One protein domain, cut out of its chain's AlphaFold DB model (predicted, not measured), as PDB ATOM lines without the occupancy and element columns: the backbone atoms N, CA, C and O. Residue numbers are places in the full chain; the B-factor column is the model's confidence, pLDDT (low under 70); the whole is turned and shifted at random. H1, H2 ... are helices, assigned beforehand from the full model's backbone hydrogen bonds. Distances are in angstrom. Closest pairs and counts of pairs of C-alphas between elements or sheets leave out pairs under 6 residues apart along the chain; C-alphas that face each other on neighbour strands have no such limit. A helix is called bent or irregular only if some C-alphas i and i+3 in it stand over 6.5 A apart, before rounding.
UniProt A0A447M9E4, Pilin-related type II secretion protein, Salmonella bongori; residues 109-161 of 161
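Overview. This is residues 109 to 161 of the 161 residues of the protein "Pilin-related type II secretion protein" of Salmonella bongori (UniProt A0A447M9E4). One long helix, H1, begins as a free arm, residues 109 to 125, and kinks near residue 130; the chain then folds back and the shorter H2 lies crosswise beside H1's later part. The arm makes much of the length. The printed part has 53 residues with two named helices, H1 then H2, and no named strand; its class is all helix. It is loose, with a radius of gyration of the C-alphas of 14.2 A, and spans 45 by 19 by 17 A.

Arrangement. H1, residues 109 to 138, has a kink of 32 degrees near residue 130 and is only just irregular: C-alphas 131 and 134 are 6.7 A apart. H2, residues 148 to 160, only just touches H1, with 3 pairs of C-alphas within 8 A; the closest are those of Ala 130 and Tyr 154, 7.0 A apart. H1 touches H2 with residues 130 to 134 alone, and H2 touches H1 with residues 154 to 157 alone. Their lines are only just about perpendicular, at 72 degrees. Every O i to N i+4 pair is within hydrogen-bond range in H2, and 21 of 26 in H1.

Along the chain. H1 runs 41.7 A from C-alpha 109 at (216.099, 250.800, 366.439). H2 runs 18.4 A to C-alpha 160 at (209.674, 277.731, 369.392).

Size, cuts and confidence. The C-alphas farthest apart, of Ala 109 and Val 140, are 45.7 A apart. The printed part has no cut, and the link is short. Residues 160 to 161 have pLDDT under 70.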
ATOM      1  N   ALA A 109     216.346 250.092 365.186       94.69
ATOM      2  CA  ALA A 109     216.099 250.800 366.439       94.69
ATOM      3  C   ALA A 109     217.414 251.111 367.169       94.69
ATOM      4  O   ALA A 109     217.642 252.252 367.554       94.69
ATOM      5  N   LYS A 110     218.321 250.133 367.280       93.94
ATOM      6  CA  LYS A 110     219.646 250.321 367.893       93.94
ATOM      7  C   LYS A 110     220.501 251.348 367.149       93.94
ATOM      8  O   LYS A 110     221.138 252.171 367.800       93.94
ATOM      9  N   ALA A 111     220.502 251.319 365.817       95.31
ATOM     10  CA  ALA A 111     221.272 252.253 364.998       95.31
ATOM     11  C   ALA A 111     220.800 253.709 365.164       95.31
ATOM     12  O   ALA A 111     221.621 254.622 365.172       95.31
ATOM     13  N   VAL A 112     219.493 253.926 365.342       96.56
ATOM     14  CA  VAL A 112     218.902 255.269 365.493       96.56
ATOM     15  C   VAL A 112     218.920 255.764 366.947       96.56
ATOM     16  O   VAL A 112     218.906 256.973 367.178       96.56
ATOM     17  N   SER A 113     219.028 254.870 367.936       96.50
ATOM     18  CA  SER A 113     219.051 255.242 369.358       96.50
ATOM     19  C   SER A 113     220.162 256.232 369.715       96.50
ATOM     20  O   SER A 113     219.895 257.222 370.390       96.50
ATOM     21  N   PHE A 114     221.402 255.995 369.274       94.88
ATOM     22  CA  PHE A 114     222.523 256.877 369.624       94.88
ATOM     23  C   PHE A 114     222.390 258.286 369.009       94.88
ATOM     24  O   PHE A 114     222.464 259.255 369.768       94.88
ATOM     25  N   PRO A 115     222.111 258.438 367.695       96.00
ATOM     26  CA  PRO A 115     221.796 259.740 367.108       96.00
ATOM     27  C   PRO A 115     220.674 260.484 367.838       96.00
ATOM     28  O   PRO A 115     220.795 261.683 368.078       96.00
ATOM     29  N   LEU A 116     219.608 259.784 368.240       97.75
ATOM     30  CA  LEU A 116     218.488 260.399 368.951       97.75
ATOM     31  C   LEU A 116     218.900 260.918 370.336       97.75
ATOM     32  O   LEU A 116     218.543 262.036 370.696       97.75
ATOM     33  N   ILE A 117     219.681 260.144 371.096       97.31
ATOM     34  CA  ILE A 117     220.199 260.567 372.407       97.31
ATOM     35  C   ILE A 117     221.090 261.805 372.259       97.31
ATOM     36  O   ILE A 117     220.937 262.761 373.018       97.31
ATOM     37  N   MET A 118     221.992 261.811 371.273       97.25
ATOM     38  CA  MET A 118     222.859 262.961 370.998       97.25
ATOM     39  C   MET A 118     222.055 264.200 370.602       97.25
ATOM     40  O   MET A 118     222.342 265.294 371.083       97.25
ATOM     41  N   LEU A 119     221.019 264.033 369.778       96.88
ATOM     42  CA  LEU A 119     220.127 265.118 369.380       96.88
ATOM     43  C   LEU A 119     219.378 265.694 370.587       96.88
ATOM     44  O   LEU A 119     219.353 266.910 370.764       96.88
ATOM     45  N   VAL A 120     218.818 264.841 371.450       97.06
ATOM     46  CA  VAL A 120     218.138 265.280 372.680       97.06
ATOM     47  C   VAL A 120     219.107 266.023 373.601       97.06
ATOM     48  O   VAL A 120     218.765 267.089 374.106       97.06
ATOM     49  N   LEU A 121     220.328 265.513 373.787       97.25
ATOM     50  CA  LEU A 121     221.348 266.180 374.597       97.25
ATOM     51  C   LEU A 121     221.721 267.554 374.025       97.25
ATOM     52  O   LEU A 121     221.793 268.528 374.772       97.25
ATOM     53  N   ALA A 122     221.913 267.647 372.706       94.50
ATOM     54  CA  ALA A 122     222.202 268.908 372.033       94.50
ATOM     55  C   ALA A 122     221.073 269.925 372.242       94.50
ATOM     56  O   ALA A 122     221.347 271.064 372.618       94.50
ATOM     57  N   LEU A 123     219.813 269.504 372.084       92.44
ATOM     58  CA  LEU A 123     218.656 270.357 372.358       92.44
ATOM     59  C   LEU A 123     218.644 270.833 373.813       92.44
ATOM     60  O   LEU A 123     218.487 272.024 374.042       92.44
ATOM     61  N   VAL A 124     218.881 269.953 374.791       94.19
ATOM     62  CA  VAL A 124     218.940 270.330 376.217       94.19
ATOM     63  C   VAL A 124     220.016 271.384 376.485       94.19
ATOM     64  O   VAL A 124     219.759 272.355 377.201       94.19
ATOM     65  N   VAL A 125     221.210 271.225 375.910       93.50
ATOM     66  CA  VAL A 125     222.299 272.202 376.063       93.50
ATOM     67  C   VAL A 125     221.910 273.541 375.436       93.50
ATOM     68  O   VAL A 125     222.020 274.568 376.103       93.50
ATOM     69  N   ILE A 126     221.403 273.538 374.198       88.06
ATOM     70  CA  ILE A 126     220.950 274.755 373.504       88.06
ATOM     71  C   ILE A 126     219.866 275.471 374.325       88.06
ATOM     72  O   ILE A 126     219.987 276.674 374.564       88.06
ATOM     73  N   SER A 127     218.882 274.734 374.855       87.69
ATOM     74  CA  SER A 127     217.853 275.264 375.759       87.69
ATOM     75  C   SER A 127     218.447 275.938 376.989       87.69
ATOM     76  O   SER A 127     218.055 277.049 377.347       87.69
ATOM     77  N   GLY A 128     219.403 275.279 377.648       89.62
ATOM     78  CA  GLY A 128     220.057 275.812 378.840       89.62
ATOM     79  C   GLY A 128     220.772 277.136 378.563       89.62
ATOM     80  O   GLY A 128     220.622 278.093 379.328       89.62
ATOM     81  N   TYR A 129     221.495 277.220 377.444       87.00
ATOM     82  CA  TYR A 129     222.155 278.453 377.013       87.00
ATOM     83  C   TYR A 129     221.151 279.561 376.712       87.00
ATOM     84  O   TYR A 129     221.325 280.689 377.173       87.00
ATOM     85  N   ALA A 130     220.079 279.249 375.993       85.44
ATOM     86  CA  ALA A 130     219.103 280.254 375.619       85.44
ATOM     87  C   ALA A 130     218.307 280.810 376.808       85.44
ATOM     88  O   ALA A 130     218.008 281.999 376.820       85.44
ATOM     89  N   VAL A 131     218.021 280.001 377.836       85.88
ATOM     90  CA  VAL A 131     217.291 280.465 379.031       85.88
ATOM     91  C   VAL A 131     218.203 281.162 380.047       85.88
ATOM     92  O   VAL A 131     217.760 282.081 380.733       85.88
ATOM     93  N   LYS A 132     219.467 280.738 380.196       87.25
ATOM     94  CA  LYS A 132     220.357 281.260 381.256       87.25
ATOM     95  C   LYS A 132     221.467 282.172 380.747       87.25
ATOM     96  O   LYS A 132     221.758 283.177 381.389       87.25
ATOM     97  N   VAL A 133     222.110 281.812 379.641       86.81
ATOM     98  CA  VAL A 133     223.332 282.473 379.164       86.81
ATOM     99  C   VAL A 133     222.989 283.686 378.306       86.81
ATOM    100  O   VAL A 133     223.441 284.787 378.608       86.81
ATOM    101  N   PHE A 134     222.151 283.532 377.279       84.00
ATOM    102  CA  PHE A 134     221.827 284.645 376.379       84.00
ATOM    103  C   PHE A 134     221.150 285.849 377.063       84.00
ATOM    104  O   PHE A 134     221.585 286.969 376.791       84.00
ATOM    105  N   PRO A 135     220.224 285.685 378.028       83.19
ATOM    106  CA  PRO A 135     219.669 286.825 378.761       83.19
ATOM    107  C   PRO A 135     220.714 287.564 379.607       83.19
ATOM    108  O   PRO A 135     220.599 288.767 379.833       83.19
ATOM    109  N   ALA A 136     221.757 286.872 380.077       86.62
ATOM    110  CA  ALA A 136     222.861 287.518 380.783       86.62
ATOM    111  C   ALA A 136     223.714 288.375 379.831       86.62
ATOM    112  O   ALA A 136     224.114 289.474 380.205       86.62
ATOM    113  N   PHE A 137     223.938 287.913 378.596       83.69
ATOM    114  CA  PHE A 137     224.611 288.699 377.556       83.69
ATOM    115  C   PHE A 137     223.792 289.919 377.122       83.69
ATOM    116  O   PHE A 137     224.361 290.997 376.956       83.69
ATOM    117  N   GLU A 138     222.471 289.778 376.987       83.94
ATOM    118  CA  GLU A 138     221.567 290.872 376.598       83.94
ATOM    119  C   GLU A 138     221.626 292.053 377.579       83.94
ATOM    120  O   GLU A 138     221.586 293.212 377.166       83.94
ATOM    121  N   ARG A 139     221.821 291.777 378.877       85.12
ATOM    122  CA  ARG A 139     222.004 292.817 379.906       85.12
ATOM    123  C   ARG A 139     223.271 293.653 379.719       85.12
ATOM    124  O   ARG A 139     223.335 294.760 380.242       85.12
ATOM    125  N   VAL A 140     224.279 293.128 379.024       87.75
ATOM    126  CA  VAL A 140     225.578 293.793 378.824       87.75
ATOM    127  C   VAL A 140     225.661 294.435 377.441       87.75
ATOM    128  O   VAL A 140     226.179 295.542 377.301       87.75
ATOM    129  N   VAL A 141     225.147 293.760 376.410       85.00
ATOM    130  CA  VAL A 141     225.157 294.241 375.026       85.00
ATOM    131  C   VAL A 141     223.764 294.064 374.418       85.00
ATOM    132  O   VAL A 141     223.314 292.922 374.306       85.00
ATOM    133  N   PRO A 142     223.119 295.150 373.943       83.81
ATOM    134  CA  PRO A 142     221.828 295.060 373.272       83.81
ATOM    135  C   PRO A 142     221.873 294.103 372.080       83.81
ATOM    136  O   PRO A 142     222.819 294.133 371.286       83.81
ATOM    137  N   THR A 143     220.814 293.313 371.919       79.50
ATOM    138  CA  THR A 143     220.688 292.281 370.876       79.50
ATOM    139  C   THR A 143     220.930 292.822 369.465       79.50
ATOM    140  O   THR A 143     221.555 292.137 368.661       79.50
ATOM    141  N   GLN A 144     220.565 294.081 369.176       82.88
ATOM    142  CA  GLN A 144     220.799 294.757 367.888       82.88
ATOM    143  C   GLN A 144     222.269 294.801 367.439       82.88
ATOM    144  O   GLN A 144     222.537 294.942 366.248       82.88
ATOM    145  N   ARG A 145     223.222 294.705 368.376       84.44
ATOM    146  CA  ARG A 145     224.665 294.729 368.084       84.44
ATOM    147  C   ARG A 145     225.263 293.339 367.867       84.44
ATOM    148  O   ARG A 145     226.444 293.239 367.546       84.44
ATOM    149  N   TRP A 146     224.492 292.275 368.082       85.19
ATOM    150  CA  TRP A 146     224.966 290.909 367.875       85.19
ATOM    151  C   TRP A 146     225.051 290.581 366.377       85.19
ATOM    152  O   TRP A 146     224.291 291.138 365.584       85.19
ATOM    153  N   PRO A 147     225.928 289.648 365.968       87.56
ATOM    154  CA  PRO A 147     225.928 289.124 364.607       87.56
ATOM    155  C   PRO A 147     224.546 288.610 364.182       87.56
ATOM    156  O   PRO A 147     223.805 288.016 364.971       87.56
ATOM    157  N   THR A 148     224.217 288.773 362.903       85.50
ATOM    158  CA  THR A 148     222.889 288.450 362.361       85.50
ATOM    159  C   THR A 148     222.509 286.982 362.586       85.50
ATOM    160  O   THR A 148     221.372 286.678 362.934       85.50
ATOM    161  N   VAL A 149     223.478 286.065 362.477       85.88
ATOM    162  CA  VAL A 149     223.267 284.626 362.715       85.88
ATOM    163  C   VAL A 149     222.835 284.353 364.162       85.88
ATOM    164  O   VAL A 149     221.895 283.597 364.392       85.88
ATOM    165  N   THR A 150     223.467 285.004 365.143       81.81
ATOM    166  CA  THR A 150     223.107 284.856 366.563       81.81
ATOM    167  C   THR A 150     221.752 285.482 366.902       81.81
ATOM    168  O   THR A 150     221.027 284.919 367.715       81.81
ATOM    169  N   GLN A 151     221.369 286.589 366.252       81.75
ATOM    170  CA  GLN A 151     220.048 287.208 366.438       81.75
ATOM    171  C   GLN A 151     218.916 286.298 365.952       81.75
ATOM    172  O   GLN A 151     217.926 286.124 366.659       81.75
ATOM    173  N   VAL A 152     219.076 285.696 364.767       83.38
ATOM    174  CA  VAL A 152     218.081 284.781 364.181       83.38
ATOM    175  C   VAL A 152     217.929 283.518 365.026       83.38
ATOM    176  O   VAL A 152     216.811 283.072 365.265       83.38
ATOM    177  N   LEU A 153     219.037 282.953 365.513       80.88
ATOM    178  CA  LEU A 153     218.988 281.778 366.385       80.88
ATOM    179  C   LEU A 153     218.301 282.082 367.723       80.88
ATOM    180  O   LEU A 153     217.488 281.282 368.181       80.88
ATOM    181  N   TYR A 154     218.592 283.236 368.331       79.62
ATOM    182  CA  TYR A 154     217.964 283.663 369.583       79.62
ATOM    183  C   TYR A 154     216.453 283.878 369.427       79.62
ATOM    184  O   TYR A 154     215.674 283.359 370.224       79.62
ATOM    185  N   SER A 155     216.027 284.590 368.379       80.38
ATOM    186  CA  SER A 155     214.606 284.867 368.147       80.38
ATOM    187  C   SER A 155     213.821 283.606 367.787       80.38
ATOM    188  O   SER A 155     212.749 283.386 368.341       80.38
ATOM    189  N   PHE A 156     214.366 282.740 366.927       81.69
ATOM    190  CA  PHE A 156     213.737 281.466 366.573       81.69
ATOM    191  C   PHE A 156     213.542 280.568 367.799       81.69
ATOM    192  O   PHE A 156     212.494 279.946 367.952       81.69
ATOM    193  N   TRP A 157     214.526 280.535 368.701       74.81
ATOM    194  CA  TRP A 157     214.451 279.742 369.921       74.81
ATOM    195  C   TRP A 157     213.348 280.215 370.883       74.81
ATOM    196  O   TRP A 157     212.608 279.393 371.413       74.81
ATOM    197  N   PHE A 158     213.203 281.529 371.082       71.25
ATOM    198  CA  PHE A 158     212.144 282.098 371.927       71.25
ATOM    199  C   PHE A 158     210.736 281.979 371.325       71.25
ATOM    200  O   PHE A 158     209.766 282.051 372.066       71.25
ATOM    201  N   ILE A 159     210.619 281.811 370.005       73.56
ATOM    202  CA  ILE A 159     209.339 281.578 369.313       73.56
ATOM    203  C   ILE A 159     208.931 280.094 369.361       73.56
ATOM    204  O   ILE A 159     207.746 279.780 369.286       73.56
ATOM    205  N   ALA A 160     209.901 279.178 369.437       63.47
ATOM    206  CA  ALA A 160     209.674 277.731 369.392       63.47
ATOM    207  C   ALA A 160     209.380 277.080 370.762       63.47
ATOM    208  O   ALA A 160     209.019 275.900 370.795       63.47
ATOM    209  N   ILE A 161     209.546 277.818 371.865       56.19
ATOM    210  CA  ILE A 161     209.134 277.453 373.237       56.19
ATOM    211  C   ILE A 161     207.789 278.103 373.543       56.19
ATOM    212  O   ILE A 161     206.939 277.404 374.140       56.19
TER     213      ILE A 161